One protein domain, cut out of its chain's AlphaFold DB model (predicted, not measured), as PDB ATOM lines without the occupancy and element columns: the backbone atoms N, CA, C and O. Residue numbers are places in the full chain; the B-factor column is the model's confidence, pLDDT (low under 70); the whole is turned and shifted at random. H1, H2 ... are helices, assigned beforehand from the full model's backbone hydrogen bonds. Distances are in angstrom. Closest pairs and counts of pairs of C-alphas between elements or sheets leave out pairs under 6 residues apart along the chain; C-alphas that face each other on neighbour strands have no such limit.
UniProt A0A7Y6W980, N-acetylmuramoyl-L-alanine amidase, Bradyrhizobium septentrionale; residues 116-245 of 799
ATOM      1  N   VAL A 116     222.713 158.356 196.230       62.94
ATOM      2  CA  VAL A 116     223.870 157.733 195.552       62.94
ATOM      3  C   VAL A 116     223.795 156.204 195.573       62.94
ATOM      4  O   VAL A 116     223.118 155.604 196.412       62.94
ATOM      5  N   SER A 117     224.527 155.548 194.665       64.50
ATOM      6  CA  SER A 117     224.635 154.085 194.678       64.50
ATOM      7  C   SER A 117     225.369 153.600 195.940       64.50
ATOM      8  O   SER A 117     226.462 154.099 196.232       64.50
ATOM      9  N   PRO A 118     224.840 152.607 196.682       60.56
ATOM     10  CA  PRO A 118     225.497 152.104 197.887       60.56
ATOM     11  C   PRO A 118     226.894 151.517 197.673       60.56
ATOM     12  O   PRO A 118     227.743 151.617 198.557       60.56
ATOM     13  N   SER A 119     227.148 150.926 196.509       56.22
ATOM     14  CA  SER A 119     228.463 150.399 196.132       56.22
ATOM     15  C   SER A 119     229.470 151.518 195.868       56.22
ATOM     16  O   SER A 119     230.585 151.446 196.371       56.22
ATOM     17  N   GLN A 120     229.063 152.589 195.181       62.66
ATOM     18  CA  GLN A 120     229.904 153.771 194.940       62.66
ATOM     19  C   GLN A 120     230.205 154.527 196.237       62.66
ATOM     20  O   GLN A 120     231.323 154.977 196.463       62.66
ATOM     21  N   TYR A 121     229.216 154.635 197.126       63.31
ATOM     22  CA  TYR A 121     229.397 155.242 198.442       63.31
ATOM     23  C   TYR A 121     230.385 154.450 199.308       63.31
ATOM     24  O   TYR A 121     231.278 155.025 199.930       63.31
ATOM     25  N   LYS A 122     230.256 153.117 199.313       61.66
ATOM     26  CA  LYS A 122     231.186 152.218 200.002       61.66
ATOM     27  C   LYS A 122     232.600 152.317 199.423       61.66
ATOM     28  O   LYS A 122     233.542 152.418 200.201       61.66
ATOM     29  N   ASP A 123     232.730 152.331 198.101       61.12
ATOM     30  CA  ASP A 123     234.010 152.450 197.396       61.12
ATOM     31  C   ASP A 123     234.738 153.754 197.754       61.12
ATOM     32  O   ASP A 123     235.892 153.721 198.174       61.12
ATOM     33  N   VAL A 124     234.047 154.899 197.738       60.94
ATOM     34  CA  VAL A 124     234.641 156.174 198.176       60.94
ATOM     35  C   VAL A 124     235.095 156.113 199.634       60.94
ATOM     36  O   VAL A 124     236.190 156.568 199.956       60.94
ATOM     37  N   ILE A 125     234.307 155.514 200.532       60.31
ATOM     38  CA  ILE A 125     234.710 155.344 201.936       60.31
ATOM     39  C   ILE A 125     235.947 154.439 202.058       60.31
ATOM     40  O   ILE A 125     236.808 154.698 202.898       60.31
ATOM     41  N   GLU A 126     236.052 153.381 201.256       55.03
ATOM     42  CA  GLU A 126     237.204 152.473 201.245       55.03
ATOM     43  C   GLU A 126     238.462 153.142 200.681       55.03
ATOM     44  O   GLU A 126     239.526 153.020 201.289       55.03
ATOM     45  N   GLN A 127     238.338 153.936 199.615       52.69
ATOM     46  CA  GLN A 127     239.440 154.745 199.089       52.69
ATOM     47  C   GLN A 127     239.916 155.766 200.133       52.69
ATOM     48  O   GLN A 127     241.106 155.840 200.422       52.69
ATOM     49  N   LEU A 128     239.005 156.483 200.799       51.69
ATOM     50  CA  LEU A 128     239.364 157.428 201.866       51.69
ATOM     51  C   LEU A 128     240.043 156.734 203.062       51.69
ATOM     52  O   LEU A 128     240.997 157.273 203.626       51.69
ATOM     53  N   LYS A 129     239.618 155.512 203.414       52.31
ATOM     54  CA  LYS A 129     240.300 154.683 204.423       52.31
ATOM     55  C   LYS A 129     241.708 154.282 204.009       52.31
ATOM     56  O   LYS A 129     242.594 154.278 204.862       52.31
ATOM     57  N   ALA A 130     241.928 153.978 202.732       44.88
ATOM     58  CA  ALA A 130     243.261 153.688 202.210       44.88
ATOM     59  C   ALA A 130     244.208 154.898 202.340       44.88
ATOM     60  O   ALA A 130     245.405 154.716 202.545       44.88
ATOM     61  N   PHE A 131     243.665 156.120 202.336       45.44
ATOM     62  CA  PHE A 131     244.393 157.364 202.620       45.44
ATOM     63  C   PHE A 131     244.465 157.729 204.117       45.44
ATOM     64  O   PHE A 131     244.833 158.847 204.470       45.44
ATOM     65  N   GLY A 132     244.132 156.798 205.019       39.12
ATOM     66  CA  GLY A 132     244.265 156.980 206.468       39.12
ATOM     67  C   GLY A 132     243.106 157.725 207.140       39.12
ATOM     68  O   GLY A 132     243.207 158.076 208.315       39.12
ATOM     69  N   ILE A 133     241.992 157.958 206.437       48.66
ATOM     70  CA  ILE A 133     240.796 158.595 207.004       48.66
ATOM     71  C   ILE A 133     239.913 157.520 207.649       48.66
ATOM     72  O   ILE A 133     239.592 156.504 207.037       48.66
ATOM     73  N   SER A 134     239.478 157.726 208.895       56.94
ATOM     74  CA  SER A 134     238.591 156.761 209.559       56.94
ATOM     75  C   SER A 134     237.276 156.587 208.783       56.94
ATOM     76  O   SER A 134     236.800 157.515 208.130       56.94
ATOM     77  N   GLY A 135     236.645 155.411 208.875       52.91
ATOM     78  CA  GLY A 135     235.390 155.156 208.156       52.91
ATOM     79  C   GLY A 135     234.256 156.115 208.512       52.91
ATOM     80  O   GLY A 135     233.467 156.470 207.644       52.91
ATOM     81  N   GLU A 136     234.208 156.562 209.765       59.88
ATOM     82  CA  GLU A 136     233.230 157.541 210.239       59.88
ATOM     83  C   GLU A 136     233.541 158.942 209.699       59.88
ATOM     84  O   GLU A 136     232.668 159.617 209.159       59.88
ATOM     85  N   THR A 137     234.809 159.359 209.750       57.94
ATOM     86  CA  THR A 137     235.245 160.645 209.188       57.94
ATOM     87  C   THR A 137     235.024 160.700 207.676       57.94
ATOM     88  O   THR A 137     234.573 161.725 207.165       57.94
ATOM     89  N   ALA A 138     235.288 159.606 206.959       62.25
ATOM     90  CA  ALA A 138     235.041 159.489 205.527       62.25
ATOM     91  C   ALA A 138     233.546 159.637 205.210       62.25
ATOM     92  O   ALA A 138     233.178 160.475 204.389       62.25
ATOM     93  N   ALA A 139     232.679 158.909 205.922       65.50
ATOM     94  CA  ALA A 139     231.229 159.005 205.760       65.50
ATOM     95  C   ALA A 139     230.699 160.424 206.039       65.50
ATOM     96  O   ALA A 139     229.904 160.952 205.259       65.50
ATOM     97  N   ASN A 140     231.186 161.078 207.098       73.50
ATOM     98  CA  ASN A 140     230.801 162.449 207.443       73.50
ATOM     99  C   ASN A 140     231.253 163.461 206.381       73.50
ATOM    100  O   ASN A 140     230.505 164.373 206.034       73.50
ATOM    101  N   SER A 141     232.456 163.280 205.832       71.19
ATOM    102  CA  SER A 141     233.008 164.150 204.787       71.19
ATOM    103  C   SER A 141     232.207 164.046 203.490       71.19
ATOM    104  O   SER A 141     231.848 165.060 202.897       71.19
ATOM    105  N   VAL A 142     231.865 162.820 203.082       76.81
ATOM    106  CA  VAL A 142     231.027 162.580 201.902       76.81
ATOM    107  C   VAL A 142     229.619 163.139 202.120       76.81
ATOM    108  O   VAL A 142     229.097 163.833 201.253       76.81
ATOM    109  N   SER A 143     229.039 162.927 203.304       77.56
ATOM    110  CA  SER A 143     227.706 163.439 203.648       77.56
ATOM    111  C   SER A 143     227.637 164.970 203.613       77.56
ATOM    112  O   SER A 143     226.654 165.527 203.125       77.56
ATOM    113  N   ALA A 144     228.681 165.662 204.085       81.88
ATOM    114  CA  ALA A 144     228.755 167.122 204.048       81.88
ATOM    115  C   ALA A 144     228.751 167.664 202.608       81.88
ATOM    116  O   ALA A 144     228.017 168.606 202.308       81.88
ATOM    117  N   VAL A 145     229.516 167.035 201.711       83.62
ATOM    118  CA  VAL A 145     229.530 167.382 200.282       83.62
ATOM    119  C   VAL A 145     228.174 167.091 199.638       83.62
ATOM    120  O   VAL A 145     227.608 167.962 198.978       83.62
ATOM    121  N   SER A 146     227.595 165.910 199.876       80.12
ATOM    122  CA  SER A 146     226.284 165.546 199.328       80.12
ATOM    123  C   SER A 146     225.178 166.509 199.767       80.12
ATOM    124  O   SER A 146     224.351 166.902 198.947       80.12
ATOM    125  N   ALA A 147     225.185 166.955 201.028       83.12
ATOM    126  CA  ALA A 147     224.221 167.935 201.525       83.12
ATOM    127  C   ALA A 147     224.330 169.287 200.797       83.12
ATOM    128  O   ALA A 147     223.312 169.916 200.500       83.12
ATOM    129  N   LYS A 148     225.553 169.724 200.475       88.94
ATOM    130  CA  LYS A 148     225.809 170.971 199.739       88.94
ATOM    131  C   LYS A 148     225.425 170.855 198.266       88.94
ATOM    132  O   LYS A 148     224.832 171.782 197.726       88.94
ATOM    133  N   ILE A 149     225.662 169.707 197.636       85.69
ATOM    134  CA  ILE A 149     225.223 169.439 196.258       85.69
ATOM    135  C   ILE A 149     223.696 169.395 196.165       85.69
ATOM    136  O   ILE A 149     223.120 169.997 195.259       85.69
ATOM    137  N   ALA A 150     223.035 168.748 197.126       83.44
ATOM    138  CA  ALA A 150     221.580 168.740 197.205       83.44
ATOM    139  C   ALA A 150     221.012 170.160 197.359       83.44
ATOM    140  O   ALA A 150     219.967 170.461 196.792       83.44
ATOM    141  N   ASP A 151     221.704 171.048 198.084       87.12
ATOM    142  CA  ASP A 151     221.331 172.459 198.150       87.12
ATOM    143  C   ASP A 151     221.537 173.191 196.818       87.12
ATOM    144  O   ASP A 151     220.638 173.905 196.387       87.12
ATOM    145  N   LEU A 152     222.658 172.967 196.122       87.56
ATOM    146  CA  LEU A 152     222.942 173.566 194.806       87.56
ATOM    147  C   LEU A 152     221.914 173.212 193.725       87.56
ATOM    148  O   LEU A 152     221.732 173.980 192.779       87.56
ATOM    149  N   GLN A 153     221.260 172.056 193.852       84.75
ATOM    150  CA  GLN A 153     220.205 171.606 192.942       84.75
ATOM    151  C   GLN A 153     218.847 172.282 193.206       84.75
ATOM    152  O   GLN A 153     217.958 172.209 192.357       84.75
ATOM    153  N   ARG A 154     218.658 172.949 194.353       87.44
ATOM    154  CA  ARG A 154     217.405 173.652 194.664       87.44
ATOM    155  C   ARG A 154     217.305 174.971 193.904       87.44
ATOM    156  O   ARG A 154     218.274 175.723 193.779       87.44
ATOM    157  N   GLN A 155     216.092 175.299 193.466       83.19
ATOM    158  CA  GLN A 155     215.789 176.630 192.943       83.19
ATOM    159  C   GLN A 155     216.009 177.678 194.044       83.19
ATOM    160  O   GLN A 155     215.527 177.514 195.163       83.19
ATOM    161  N   GLY A 156     216.761 178.740 193.740       82.69
ATOM    162  CA  GLY A 156     217.078 179.793 194.713       82.69
ATOM    163  C   GLY A 156     218.124 179.412 195.768       82.69
ATOM    164  O   GLY A 156     218.169 180.048 196.820       82.69
ATOM    165  N   SER A 157     218.957 178.393 195.510       91.06
ATOM    166  CA  SER A 157     220.058 177.998 196.399       91.06
ATOM    167  C   SER A 157     220.913 179.200 196.816       91.06
ATOM    168  O   SER A 157     221.544 179.859 195.984       91.06
ATOM    169  N   GLN A 158     220.964 179.458 198.124       88.25
ATOM    170  CA  GLN A 158     221.799 180.518 198.694       88.25
ATOM    171  C   GLN A 158     223.280 180.235 198.450       88.25
ATOM    172  O   GLN A 158     224.030 181.147 198.120       88.25
ATOM    173  N   LEU A 159     223.681 178.961 198.504       89.50
ATOM    174  CA  LEU A 159     225.040 178.540 198.186       89.50
ATOM    175  C   LEU A 159     225.408 178.830 196.724       89.50
ATOM    176  O   LEU A 159     226.509 179.302 196.449       89.50
ATOM    177  N   ARG A 160     224.486 178.601 195.779       89.81
ATOM    178  CA  ARG A 160     224.692 178.965 194.367       89.81
ATOM    179  C   ARG A 160     224.891 180.470 194.211       89.81
ATOM    180  O   ARG A 160     225.818 180.888 193.523       89.81
ATOM    181  N   LEU A 161     224.047 181.273 194.859       87.69
ATOM    182  CA  LEU A 161     224.153 182.733 194.826       87.69
ATOM    183  C   LEU A 161     225.461 183.221 195.452       87.69
ATOM    184  O   LEU A 161     226.101 184.113 194.907       87.69
ATOM    185  N   GLU A 162     225.883 182.616 196.558       88.38
ATOM    186  CA  GLU A 162     227.137 182.935 197.235       88.38
ATOM    187  C   GLU A 162     228.360 182.589 196.374       88.38
ATOM    188  O   GLU A 162     229.258 183.417 196.227       88.38
ATOM    189  N   LEU A 163     228.381 181.413 195.738       88.50
ATOM    190  CA  LEU A 163     229.464 181.010 194.833       88.50
ATOM    191  C   LEU A 163     229.535 181.906 193.589       88.50
ATOM    192  O   LEU A 163     230.630 182.291 193.187       88.50
ATOM    193  N   LEU A 164     228.389 182.297 193.021       86.81
ATOM    194  CA  LEU A 164     228.327 183.235 191.894       86.81
ATOM    195  C   LEU A 164     228.743 184.653 192.298       86.81
ATOM    196  O   LEU A 164     229.507 185.292 191.580       86.81
ATOM    197  N   LYS A 165     228.305 185.136 193.466       84.50
ATOM    198  CA  LYS A 165     228.706 186.440 194.014       84.50
ATOM    199  C   LYS A 165     230.213 186.502 194.250       84.50
ATOM    200  O   LYS A 165     230.845 187.514 193.963       84.50
ATOM    201  N   ASN A 166     230.782 185.415 194.760       83.75
ATOM    202  CA  ASN A 166     232.209 185.317 195.015       83.75
ATOM    203  C   ASN A 166     233.020 184.994 193.754       83.75
ATOM    204  O   ASN A 166     234.242 184.958 193.850       83.75
ATOM    205  N   ALA A 167     232.404 184.780 192.585       80.00
ATOM    206  CA  ALA A 167     233.143 184.495 191.358       80.00
ATOM    207  C   ALA A 167     233.973 185.693 190.870       80.00
ATOM    208  O   ALA A 167     235.017 185.513 190.248       80.00
ATOM    209  N   GLY A 168     233.540 186.905 191.219       72.50
ATOM    210  CA  GLY A 168     234.121 188.166 190.770       72.50
ATOM    211  C   GLY A 168     233.103 189.006 189.991       72.50
ATOM    212  O   GLY A 168     232.034 188.511 189.634       72.50
ATOM    213  N   PRO A 169     233.399 190.295 189.754       71.38
ATOM    214  CA  PRO A 169     232.473 191.214 189.093       71.38
ATOM    215  C   PRO A 169     232.434 191.060 187.565       71.38
ATOM    216  O   PRO A 169     231.549 191.620 186.922       71.38
ATOM    217  N   ASP A 170     233.393 190.353 186.960       80.50
ATOM    218  CA  ASP A 170     233.473 190.217 185.511       80.50
ATOM    219  C   ASP A 170     232.533 189.122 184.980       80.50
ATOM    220  O   ASP A 170     232.413 188.028 185.536       80.50
ATOM    221  N   ALA A 171     231.866 189.418 183.861       80.19
ATOM    222  CA  ALA A 171     230.877 188.524 183.256       80.19
ATOM    223  C   ALA A 171     231.463 187.150 182.888       80.19
ATOM    224  O   ALA A 171     230.762 186.137 182.950       80.19
ATOM    225  N   GLN A 172     232.754 187.102 182.545       80.56
ATOM    226  CA  GLN A 172     233.435 185.863 182.197       80.56
ATOM    227  C   GLN A 172     233.596 184.954 183.419       80.56
ATOM    228  O   GLN A 172     233.279 183.773 183.318       80.56
ATOM    229  N   SER A 173     234.025 185.475 184.570       78.56
ATOM    230  CA  SER A 173     234.142 184.745 185.840       78.56
ATOM    231  C   SER A 173     232.808 184.199 186.336       78.56
ATOM    232  O   SER A 173     232.747 183.065 186.817       78.56
ATOM    233  N   VAL A 174     231.724 184.958 186.160       83.69
ATOM    234  CA  VAL A 174     230.370 184.496 186.493       83.69
ATOM    235  C   VAL A 174     229.939 183.353 185.567       83.69
ATOM    236  O   VAL A 174     229.477 182.323 186.055       83.69
ATOM    237  N   ALA A 175     230.145 183.472 184.250       85.38
ATOM    238  CA  ALA A 175     229.829 182.406 183.290       85.38
ATOM    239  C   ALA A 175     230.646 181.125 183.546       85.38
ATOM    240  O   ALA A 175     230.145 180.004 183.482       85.38
ATOM    241  N   ASN A 176     231.907 181.313 183.902       81.75
ATOM    242  CA  ASN A 176     232.856 180.291 184.307       81.75
ATOM    243  C   ASN A 176     232.409 179.522 185.560       81.75
ATOM    244  O   ASN A 176     232.397 178.288 185.576       81.75
ATOM    245  N   MET A 177     231.986 180.248 186.598       87.19
ATOM    246  CA  MET A 177     231.419 179.660 187.811       87.19
ATOM    247  C   MET A 177     230.090 178.955 187.523       87.19
ATOM    248  O   MET A 177     229.866 177.854 188.016       87.19
ATOM    249  N   GLN A 178     229.236 179.529 186.676       88.81
ATOM    250  CA  GLN A 178     227.986 178.897 186.257       88.81
ATOM    251  C   GLN A 178     228.252 177.539 185.587       88.81
ATOM    252  O   GLN A 178     227.659 176.538 185.977       88.81
ATOM    253  N   ALA A 179     229.210 177.476 184.659       87.00
ATOM    254  CA  ALA A 179     229.597 176.236 183.991       87.00
ATOM    255  C   ALA A 179     230.201 175.195 184.949       87.00
ATOM    256  O   ALA A 179     229.982 173.992 184.787       87.00
ATOM    257  N   TYR A 180     230.961 175.645 185.951       91.56
ATOM    258  CA  TYR A 180     231.459 174.787 187.022       91.56
ATOM    259  C   TYR A 180     230.308 174.185 187.842       91.56
ATOM    260  O   TYR A 180     230.256 172.969 188.027       91.56
ATOM    261  N   LEU A 181     229.372 175.028 188.286       90.56
ATOM    262  CA  LEU A 181     228.217 174.612 189.076       90.56
ATOM    263  C   LEU A 181     227.330 173.654 188.293       90.56
ATOM    264  O   LEU A 181     226.911 172.639 188.838       90.56
ATOM    265  N   ASP A 182     227.114 173.923 187.008       89.06
ATOM    266  CA  ASP A 182     226.353 173.033 186.145       89.06
ATOM    267  C   ASP A 182     227.068 171.681 186.015       89.06
ATOM    268  O   ASP A 182     226.440 170.640 186.195       89.06
ATOM    269  N   ARG A 183     228.391 171.646 185.812       89.50
ATOM    270  CA  ARG A 183     229.139 170.376 185.790       89.50
ATOM    271  C   ARG A 183     229.008 169.610 187.108       89.50
ATOM    272  O   ARG A 183     228.813 168.395 187.084       89.50
ATOM    273  N   LEU A 184     229.093 170.311 188.239       88.62
ATOM    274  CA  LEU A 184     228.977 169.718 189.569       88.62
ATOM    275  C   LEU A 184     227.578 169.133 189.812       88.62
ATOM    276  O   LEU A 184     227.466 168.000 190.276       88.62
ATOM    277  N   THR A 185     226.512 169.858 189.463       87.75
ATOM    278  CA  THR A 185     225.133 169.406 189.700       87.75
ATOM    279  C   THR A 185     224.671 168.322 188.727       87.75
ATOM    280  O   THR A 185     223.782 167.551 189.082       87.75
ATOM    281  N   HIS A 186     225.253 168.251 187.523       87.50
ATOM    282  CA  HIS A 186     224.947 167.221 186.518       87.50
ATOM    283  C   HIS A 186     225.774 165.933 186.684       87.50
ATOM    284  O   HIS A 186     225.475 164.922 186.039       87.50
ATOM    285  N   ALA A 187     226.809 165.937 187.529       81.81
ATOM    286  CA  ALA A 187     227.603 164.747 187.806       81.81
ATOM    287  C   ALA A 187     226.763 163.688 188.540       81.81
ATOM    288  O   ALA A 187     226.188 163.950 189.596       81.81
ATOM    289  N   LYS A 188     226.707 162.478 187.965       76.31
ATOM    290  CA  LYS A 188     225.843 161.374 188.427       76.31
ATOM    291  C   LYS A 188     226.436 160.536 189.559       76.31
ATOM    292  O   LYS A 188     225.706 159.766 190.171       76.31
ATOM    293  N   ASP A 189     227.740 160.641 189.802       77.38
ATOM    294  CA  ASP A 189     228.435 159.862 190.823       77.38
ATOM    295  C   ASP A 189     229.249 160.758 191.761       77.38
ATOM    296  O   ASP A 189     229.814 161.779 191.358       77.38
ATOM    297  N   ILE A 190     229.282 160.358 193.033       75.12
ATOM    298  CA  ILE A 190     229.888 161.130 194.122       75.12
ATOM    299  C   ILE A 190     231.407 161.273 193.956       75.12
ATOM    300  O   ILE A 190     231.968 162.311 194.293       75.12
ATOM    301  N   THR A 191     232.074 160.285 193.357       74.38
ATOM    302  CA  THR A 191     233.503 160.342 193.017       74.38
ATOM    303  C   THR A 191     233.789 161.482 192.042       74.38
ATOM    304  O   THR A 191     234.686 162.294 192.266       74.38
ATOM    305  N   THR A 192     232.988 161.592 190.981       80.81
ATOM    306  CA  THR A 192     233.089 162.675 190.000       80.81
ATOM    307  C   THR A 192     232.767 164.022 190.637       80.81
ATOM    308  O   THR A 192     233.488 164.986 190.403       80.81
ATOM    309  N   GLN A 193     231.747 164.095 191.496       82.50
ATOM    310  CA  GLN A 193     231.419 165.315 192.239       82.50
ATOM    311  C   GLN A 193     232.585 165.782 193.129       82.50
ATOM    312  O   GLN A 193     232.973 166.949 193.078       82.50
ATOM    313  N   LEU A 194     233.205 164.872 193.887       79.94
ATOM    314  CA  LEU A 194     234.371 165.165 194.727       79.94
ATOM    315  C   LEU A 194     235.581 165.614 193.898       79.94
ATOM    316  O   LEU A 194     236.253 166.578 194.266       79.94
ATOM    317  N   ASN A 195     235.833 164.967 192.757       80.94
ATOM    318  CA  ASN A 195     236.910 165.354 191.847       80.94
ATOM    319  C   ASN A 195     236.658 166.724 191.197       80.94
ATOM    320  O   ASN A 195     237.592 167.519 191.111       80.94
ATOM    321  N   ILE A 196     235.415 167.047 190.824       84.81
ATOM    322  CA  ILE A 196     235.044 168.378 190.319       84.81
ATOM    323  C   ILE A 196     235.301 169.442 191.390       84.81
ATOM    324  O   ILE A 196     235.882 170.481 191.083       84.81
ATOM    325  N   ILE A 197     234.928 169.202 192.653       85.12
ATOM    326  CA  ILE A 197     235.180 170.161 193.742       85.12
ATOM    327  C   ILE A 197     236.679 170.358 193.985       85.12
ATOM    328  O   ILE A 197     237.147 171.499 194.077       85.12
ATOM    329  N   ARG A 198     237.447 169.265 194.000       85.12
ATOM    330  CA  ARG A 198     238.910 169.300 194.080       85.12
ATOM    331  C   ARG A 198     239.506 170.159 192.961       85.12
ATOM    332  O   ARG A 198     240.252 171.095 193.238       85.12
ATOM    333  N   GLU A 199     239.141 169.880 191.711       83.56
ATOM    334  CA  GLU A 199     239.621 170.607 190.530       83.56
ATOM    335  C   GLU A 199     239.220 172.081 190.542       83.56
ATOM    336  O   GLU A 199     240.044 172.934 190.215       83.56
ATOM    337  N   GLY A 200     237.992 172.394 190.960       84.56
ATOM    338  CA  GLY A 200     237.523 173.769 191.096       84.56
ATOM    339  C   GLY A 200     238.395 174.575 192.059       84.56
ATOM    340  O   GLY A 200     238.821 175.676 191.721       84.56
ATOM    341  N   GLY A 201     238.752 174.011 193.217       82.38
ATOM    342  CA  GLY A 201     239.640 174.692 194.163       82.38
ATOM    343  C   GLY A 201     241.060 174.890 193.627       82.38
ATOM    344  O   GLY A 201     241.640 175.961 193.797       82.38
ATOM    345  N   GLU A 202     241.613 173.903 192.923       81.69
ATOM    346  CA  GLU A 202     242.924 174.044 192.275       81.69
ATOM    347  C   GLU A 202     242.909 175.110 191.165       81.69
ATOM    348  O   GLU A 202     243.887 175.836 190.970       81.69
ATOM    349  N   GLN A 203     241.786 175.270 190.465       82.00
ATOM    350  CA  GLN A 203     241.603 176.360 189.506       82.00
ATOM    351  C   GLN A 203     241.511 177.721 190.200       82.00
ATOM    352  O   GLN A 203     242.165 178.661 189.749       82.00
ATOM    353  N   VAL A 204     240.787 177.816 191.321       83.50
ATOM    354  CA  VAL A 204     240.739 179.027 192.158       83.50
ATOM    355  C   VAL A 204     242.140 179.433 192.611       83.50
ATOM    356  O   VAL A 204     242.510 180.599 192.469       83.50
ATOM    357  N   TYR A 205     242.949 178.475 193.072       81.81
ATOM    358  CA  TYR A 205     244.346 178.709 193.436       81.81
ATOM    359  C   TYR A 205     245.147 179.273 192.254       81.81
ATOM    360  O   TYR A 205     245.718 180.359 192.341       81.81
ATOM    361  N   ARG A 206     245.138 178.583 191.106       80.69
ATOM    362  CA  ARG A 206     245.892 179.000 189.907       80.69
ATOM    363  C   ARG A 206     245.446 180.352 189.358       80.69
ATOM    364  O   ARG A 206     246.263 181.080 188.798       80.69
ATOM    365  N   ASN A 207     244.161 180.676 189.465       80.44
ATOM    366  CA  ASN A 207     243.617 181.957 189.021       80.44
ATOM    367  C   ASN A 207     244.040 183.090 189.958       80.44
ATOM    368  O   ASN A 207     244.434 184.146 189.474       80.44
ATOM    369  N   ALA A 208     244.053 182.852 191.272       78.94
ATOM    370  CA  ALA A 208     244.554 183.818 192.244       78.94
ATOM    371  C   ALA A 208     246.046 184.124 192.029       78.94
ATOM    372  O   ALA A 208     246.420 185.292 191.969       78.94
ATOM    373  N   ILE A 209     246.877 183.098 191.809       83.44
ATOM    374  CA  ILE A 209     248.299 183.285 191.472       83.44
ATOM    375  C   ILE A 209     248.459 184.096 190.179       83.44
ATOM    376  O   ILE A 209     249.237 185.046 190.137       83.44
ATOM    377  N   ARG A 210     247.691 183.774 189.128       80.94
ATOM    378  CA  ARG A 210     247.712 184.531 187.861       80.94
ATOM    379  C   ARG A 210     247.278 185.987 188.023       80.94
ATOM    380  O   ARG A 210     247.778 186.842 187.302       80.94
ATOM    381  N   ALA A 211     246.386 186.267 188.968       78.50
ATOM    382  CA  ALA A 211     245.956 187.616 189.318       78.50
ATOM    383  C   ALA A 211     246.970 188.376 190.203       78.50
ATOM    384  O   ALA A 211     246.700 189.508 190.594       78.50
ATOM    385  N   GLY A 212     248.126 187.778 190.517       83.25
ATOM    386  CA  GLY A 212     249.185 188.394 191.320       83.25
ATOM    387  C   GLY A 212     249.026 188.221 192.832       83.25
ATOM    388  O   GLY A 212     249.736 188.885 193.586       83.25
ATOM    389  N   ALA A 213     248.117 187.353 193.291       79.81
ATOM    390  CA  ALA A 213     247.976 187.043 194.711       79.81
ATOM    391  C   ALA A 213     249.185 186.250 195.231       79.81
ATOM    392  O   ALA A 213     249.803 185.470 194.502       79.81
ATOM    393  N   SER A 214     249.491 186.408 196.520       84.88
ATOM    394  CA  SER A 214     250.504 185.577 197.183       84.88
ATOM    395  C   SER A 214     250.066 184.106 197.246       84.88
ATOM    396  O   SER A 214     248.871 183.807 197.254       84.88
ATOM    397  N   GLU A 215     251.019 183.174 197.357       67.00
ATOM    398  CA  GLU A 215     250.709 181.741 197.512       67.00
ATOM    399  C   GLU A 215     249.795 181.462 198.709       67.00
ATOM    400  O   GLU A 215     248.848 180.680 198.615       67.00
ATOM    401  N   GLN A 216     250.032 182.160 199.820       65.25
ATOM    402  CA  GLN A 216     249.212 182.046 201.020       65.25
ATOM    403  C   GLN A 216     247.778 182.532 200.773       65.25
ATOM    404  O   GLN A 216     246.814 181.885 201.184       65.25
ATOM    405  N   GLU A 217     247.616 183.652 200.076       74.62
ATOM    406  CA  GLU A 217     246.301 184.182 199.731       74.62
ATOM    407  C   GLU A 217     245.556 183.265 198.750       74.62
ATOM    408  O   GLU A 217     244.369 182.988 198.937       74.62
ATOM    409  N   ALA A 218     246.251 182.729 197.746       72.50
ATOM    410  CA  ALA A 218     245.694 181.759 196.812       72.50
ATOM    411  C   ALA A 218     245.248 180.470 197.526       72.50
ATOM    412  O   ALA A 218     244.158 179.954 197.254       72.50
ATOM    413  N   ALA A 219     246.039 179.975 198.486       69.94
ATOM    414  CA  ALA A 219     245.690 178.816 199.306       69.94
ATOM    415  C   ALA A 219     244.454 179.085 200.177       69.94
ATOM    416  O   ALA A 219     243.563 178.237 200.257       69.94
ATOM    417  N   ASN A 220     244.349 180.277 200.767       78.44
ATOM    418  CA  ASN A 220     243.178 180.682 201.546       78.44
ATOM    419  C   ASN A 220     241.914 180.755 200.676       78.44
ATOM    420  O   ASN A 220     240.868 180.238 201.067       78.44
ATOM    421  N   ARG A 221     242.010 181.325 199.467       82.50
ATOM    422  CA  ARG A 221     240.897 181.375 198.502       82.50
ATOM    423  C   ARG A 221     240.424 179.972 198.116       82.50
ATOM    424  O   ARG A 221     239.222 179.715 198.142       82.50
ATOM    425  N   ARG A 222     241.354 179.051 197.835       85.50
ATOM    426  CA  ARG A 222     241.053 177.636 197.564       85.50
ATOM    427  C   ARG A 222     240.357 176.959 198.743       85.50
ATOM    428  O   ARG A 222     239.335 176.307 198.557       85.50
ATOM    429  N   ASN A 223     240.900 177.111 199.948       82.38
ATOM    430  CA  ASN A 223     240.362 176.453 201.135       82.38
ATOM    431  C   ASN A 223     238.947 176.958 201.457       82.38
ATOM    432  O   ASN A 223     238.069 176.149 201.744       82.38
ATOM    433  N   ASN A 224     238.699 178.264 201.328       85.44
ATOM    434  CA  ASN A 224     237.365 178.842 201.501       85.44
ATOM    435  C   ASN A 224     236.381 178.312 200.445       85.44
ATOM    436  O   ASN A 224     235.259 177.934 200.774       85.44
ATOM    437  N   PHE A 225     236.817 178.220 199.185       89.44
ATOM    438  CA  PHE A 225     236.013 177.659 198.099       89.44
ATOM    439  C   PHE A 225     235.631 176.188 198.337       89.44
ATOM    440  O   PHE A 225     234.496 175.784 198.078       89.44
ATOM    441  N   TRP A 226     236.558 175.384 198.859       87.56
ATOM    442  CA  TRP A 226     236.291 174.001 199.253       87.56
ATOM    443  C   TRP A 226     235.327 173.909 200.439       87.56
ATOM    444  O   TRP A 226     234.354 173.153 200.383       87.56
ATOM    445  N   GLN A 227     235.532 174.727 201.475       86.69
ATOM    446  CA  GLN A 227     234.688 174.735 202.671       86.69
ATOM    447  C   GLN A 227     233.227 175.085 202.371       86.69
ATOM    448  O   GLN A 227     232.329 174.420 202.892       86.69
ATOM    449  N   LEU A 228     232.971 176.065 201.494       86.56
ATOM    450  CA  LEU A 228     231.608 176.431 201.081       86.56
ATOM    451  C   LEU A 228     230.835 175.237 200.498       86.56
ATOM    452  O   LEU A 228     229.625 175.121 200.685       86.56
ATOM    453  N   GLN A 229     231.549 174.310 199.862       90.12
ATOM    454  CA  GLN A 229     230.994 173.137 199.189       90.12
ATOM    455  C   GLN A 229     231.063 171.863 200.041       90.12
ATOM    456  O   GLN A 229     230.802 170.769 199.547       90.12
ATOM    457  N   GLY A 230     231.405 171.991 201.329       84.25
ATOM    458  CA  GLY A 230     231.517 170.864 202.257       84.25
ATOM    459  C   GLY A 230     232.770 170.008 202.050       84.25
ATOM    460  O   GLY A 230     232.924 168.988 202.717       84.25
ATOM    461  N   TYR A 231     233.675 170.419 201.156       83.00
ATOM    462  CA  TYR A 231     234.927 169.726 200.886       83.00
ATOM    463  C   TYR A 231     235.955 170.128 201.941       83.00
ATOM    464  O   TYR A 231     236.445 171.256 201.984       83.00
ATOM    465  N   ASN A 232     236.222 169.219 202.870       79.06
ATOM    466  CA  ASN A 232     237.060 169.493 204.030       79.06
ATOM    467  C   ASN A 232     238.546 169.194 203.763       79.06
ATOM    468  O   ASN A 232     238.927 168.621 202.741       79.06
ATOM    469  N   ALA A 233     239.403 169.586 204.709       69.25
ATOM    470  CA  ALA A 233     240.848 169.382 204.607       69.25
ATOM    471  C   ALA A 233     241.234 167.892 204.515       69.25
ATOM    472  O   ALA A 233     242.258 167.556 203.928       69.25
ATOM    473  N   GLN A 234     240.405 167.001 205.065       68.00
ATOM    474  CA  GLN A 234     240.598 165.556 205.007       68.00
ATOM    475  C   GLN A 234     240.399 165.029 203.580       68.00
ATOM    476  O   GLN A 234     241.231 164.270 203.095       68.00
ATOM    477  N   LEU A 235     239.359 165.482 202.875       66.56
ATOM    478  CA  LEU A 235     239.151 165.163 201.459       66.56
ATOM    479  C   LEU A 235     240.265 165.742 200.582       66.56
ATOM    480  O   LEU A 235     240.750 165.057 199.685       66.56
ATOM    481  N   ALA A 236     240.728 166.959 200.884       67.81
ATOM    482  CA  ALA A 236     241.840 167.581 200.166       67.81
ATOM    483  C   ALA A 236     243.156 166.790 200.289       67.81
ATOM    484  O   ALA A 236     243.959 166.789 199.358       67.81
ATOM    485  N   ALA A 237     243.363 166.088 201.408       55.50
ATOM    486  CA  ALA A 237     244.536 165.245 201.631       55.50
ATOM    487  C   ALA A 237     244.487 163.903 200.870       55.50
ATOM    488  O   ALA A 237     245.537 163.323 200.610       55.50
ATOM    489  N   ALA A 238     243.296 163.420 200.493       51.50
ATOM    490  CA  ALA A 238     243.108 162.123 199.833       51.50
ATOM    491  C   ALA A 238     243.413 162.127 198.319       51.50
ATOM    492  O   ALA A 238     243.449 161.072 197.694       51.50
ATOM    493  N   GLY A 239     243.657 163.293 197.711       58.12
ATOM    494  CA  GLY A 239     243.991 163.393 196.288       58.12
ATOM    495  C   GLY A 239     242.818 163.074 195.345       58.12
ATOM    496  O   GLY A 239     241.652 163.250 195.695       58.12
ATOM    497  N   ALA A 240     243.125 162.688 194.100       57.28
ATOM    498  CA  ALA A 240     242.108 162.331 193.107       57.28
ATOM    499  C   ALA A 240     241.585 160.909 193.355       57.28
ATOM    500  O   ALA A 240     242.371 159.969 193.443       57.28
ATOM    501  N   LEU A 241     240.262 160.757 193.425       56.16
ATOM    502  CA  LEU A 241     239.613 159.462 193.639       56.16
ATOM    503  C   LEU A 241     239.400 158.728 192.310       56.16
ATOM    504  O   LEU A 241     239.084 159.355 191.293       56.16
ATOM    505  N   THR A 242     239.542 157.402 192.322       55.75
ATOM    506  CA  THR A 242     239.397 156.548 191.135       55.75
ATOM    507  C   THR A 242     237.957 156.083 190.950       55.75
ATOM    508  O   THR A 242     237.276 155.749 191.917       55.75
ATOM    509  N   LYS A 243     237.481 156.043 189.702       49.88
ATOM    510  CA  LYS A 243     236.149 155.530 189.355       49.88
ATOM    511  C   LYS A 243     236.230 154.041 189.009       49.88
ATOM    512  O   LYS A 243     237.091 153.661 188.223       49.88
ATOM    513  N   LEU A 244     235.302 153.236 189.528       46.56
ATOM    514  CA  LEU A 244     235.116 151.844 189.099       46.56
ATOM    515  C   LEU A 244     234.649 151.781 187.635       46.56
ATOM    516  O   LEU A 244     233.785 152.560 187.215       46.56
ATOM    517  N   SER A 245     235.187 150.843 186.852       56.62
ATOM    518  CA  SER A 245     234.688 150.576 185.497       56.62
ATOM    519  C   SER A 245     233.251 150.033 185.527       56.62
ATOM    520  O   SER A 245     232.766 149.554 186.552       56.62
TER     521      SER A 245
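This is residues 116 to 245 of the 799 residues of the protein "N-acetylmuramoyl-L-alanine amidase" of Bradyrhizobium septentrionale (UniProt A0A7Y6W980). Two helical hairpins, H3 with H4 and H5 with H6, stand side by side as a narrow V, joined where H4 turns into H5. H2 crosses the joined end of the V, H1 packs beyond it, and short H7 sits near H2, H5 and H6. The 130 printed residues hold seven named helices, H1 to H7 in order, and no named strand: class all helix. The whole is compact, with radius of gyration of the C-alphas 14.8 A and spans of 41 by 35 by 25 A.

Begin at H5, residues 190 to 210. H6, residues 215 to 228, touches it as a hairpin; find the closest C-alphas at Gly 201 and Arg 222, 4.7 A, with a shallow tilt of 31 degrees. H4, residues 171 to 186, makes another hairpin with H5, closest at Leu 184 and Gln 193, 5.7 A. H3, residues 158 to 165, makes a hairpin with H4, closest at Leu 164 and Val 174, 5.9 A. H2, residues 135 to 152, only just touches H5, with 3 pairs of C-alphas within 8 A, closest at Val 145 and Leu 194, 7.7 A, about perpendicular at 75 degrees. H1, residues 118 to 130, touches H2, closest at Ile 125 and Ala 138, 5.5 A. H7, residues 233 to 237, is close to H5 but not clearly touching: C-alphas Arg 198 and Ala 236 are closest, 7.0 A. In H1 to H7 every O i to N i+4 pair is within hydrogen-bond range.

Find C-alpha 118 at (225.497, 152.104, 197.887), where H1 begins. H5 runs 30.1 A from C-alpha 190 at (229.888, 161.130, 194.122); H2 spans 25.9 A, H4 22.4 A, H6 20.1 A. H7 ends at (244.536, 165.245, 201.631).

The C-alphas of Pro 118 and Gly 212 are farthest apart, 43.8 A. The printed part has no cut, and its six links are tight. Look for pLDDT under 70 at residues 116 to 139, 215 to 216, 219 and 233 to 245.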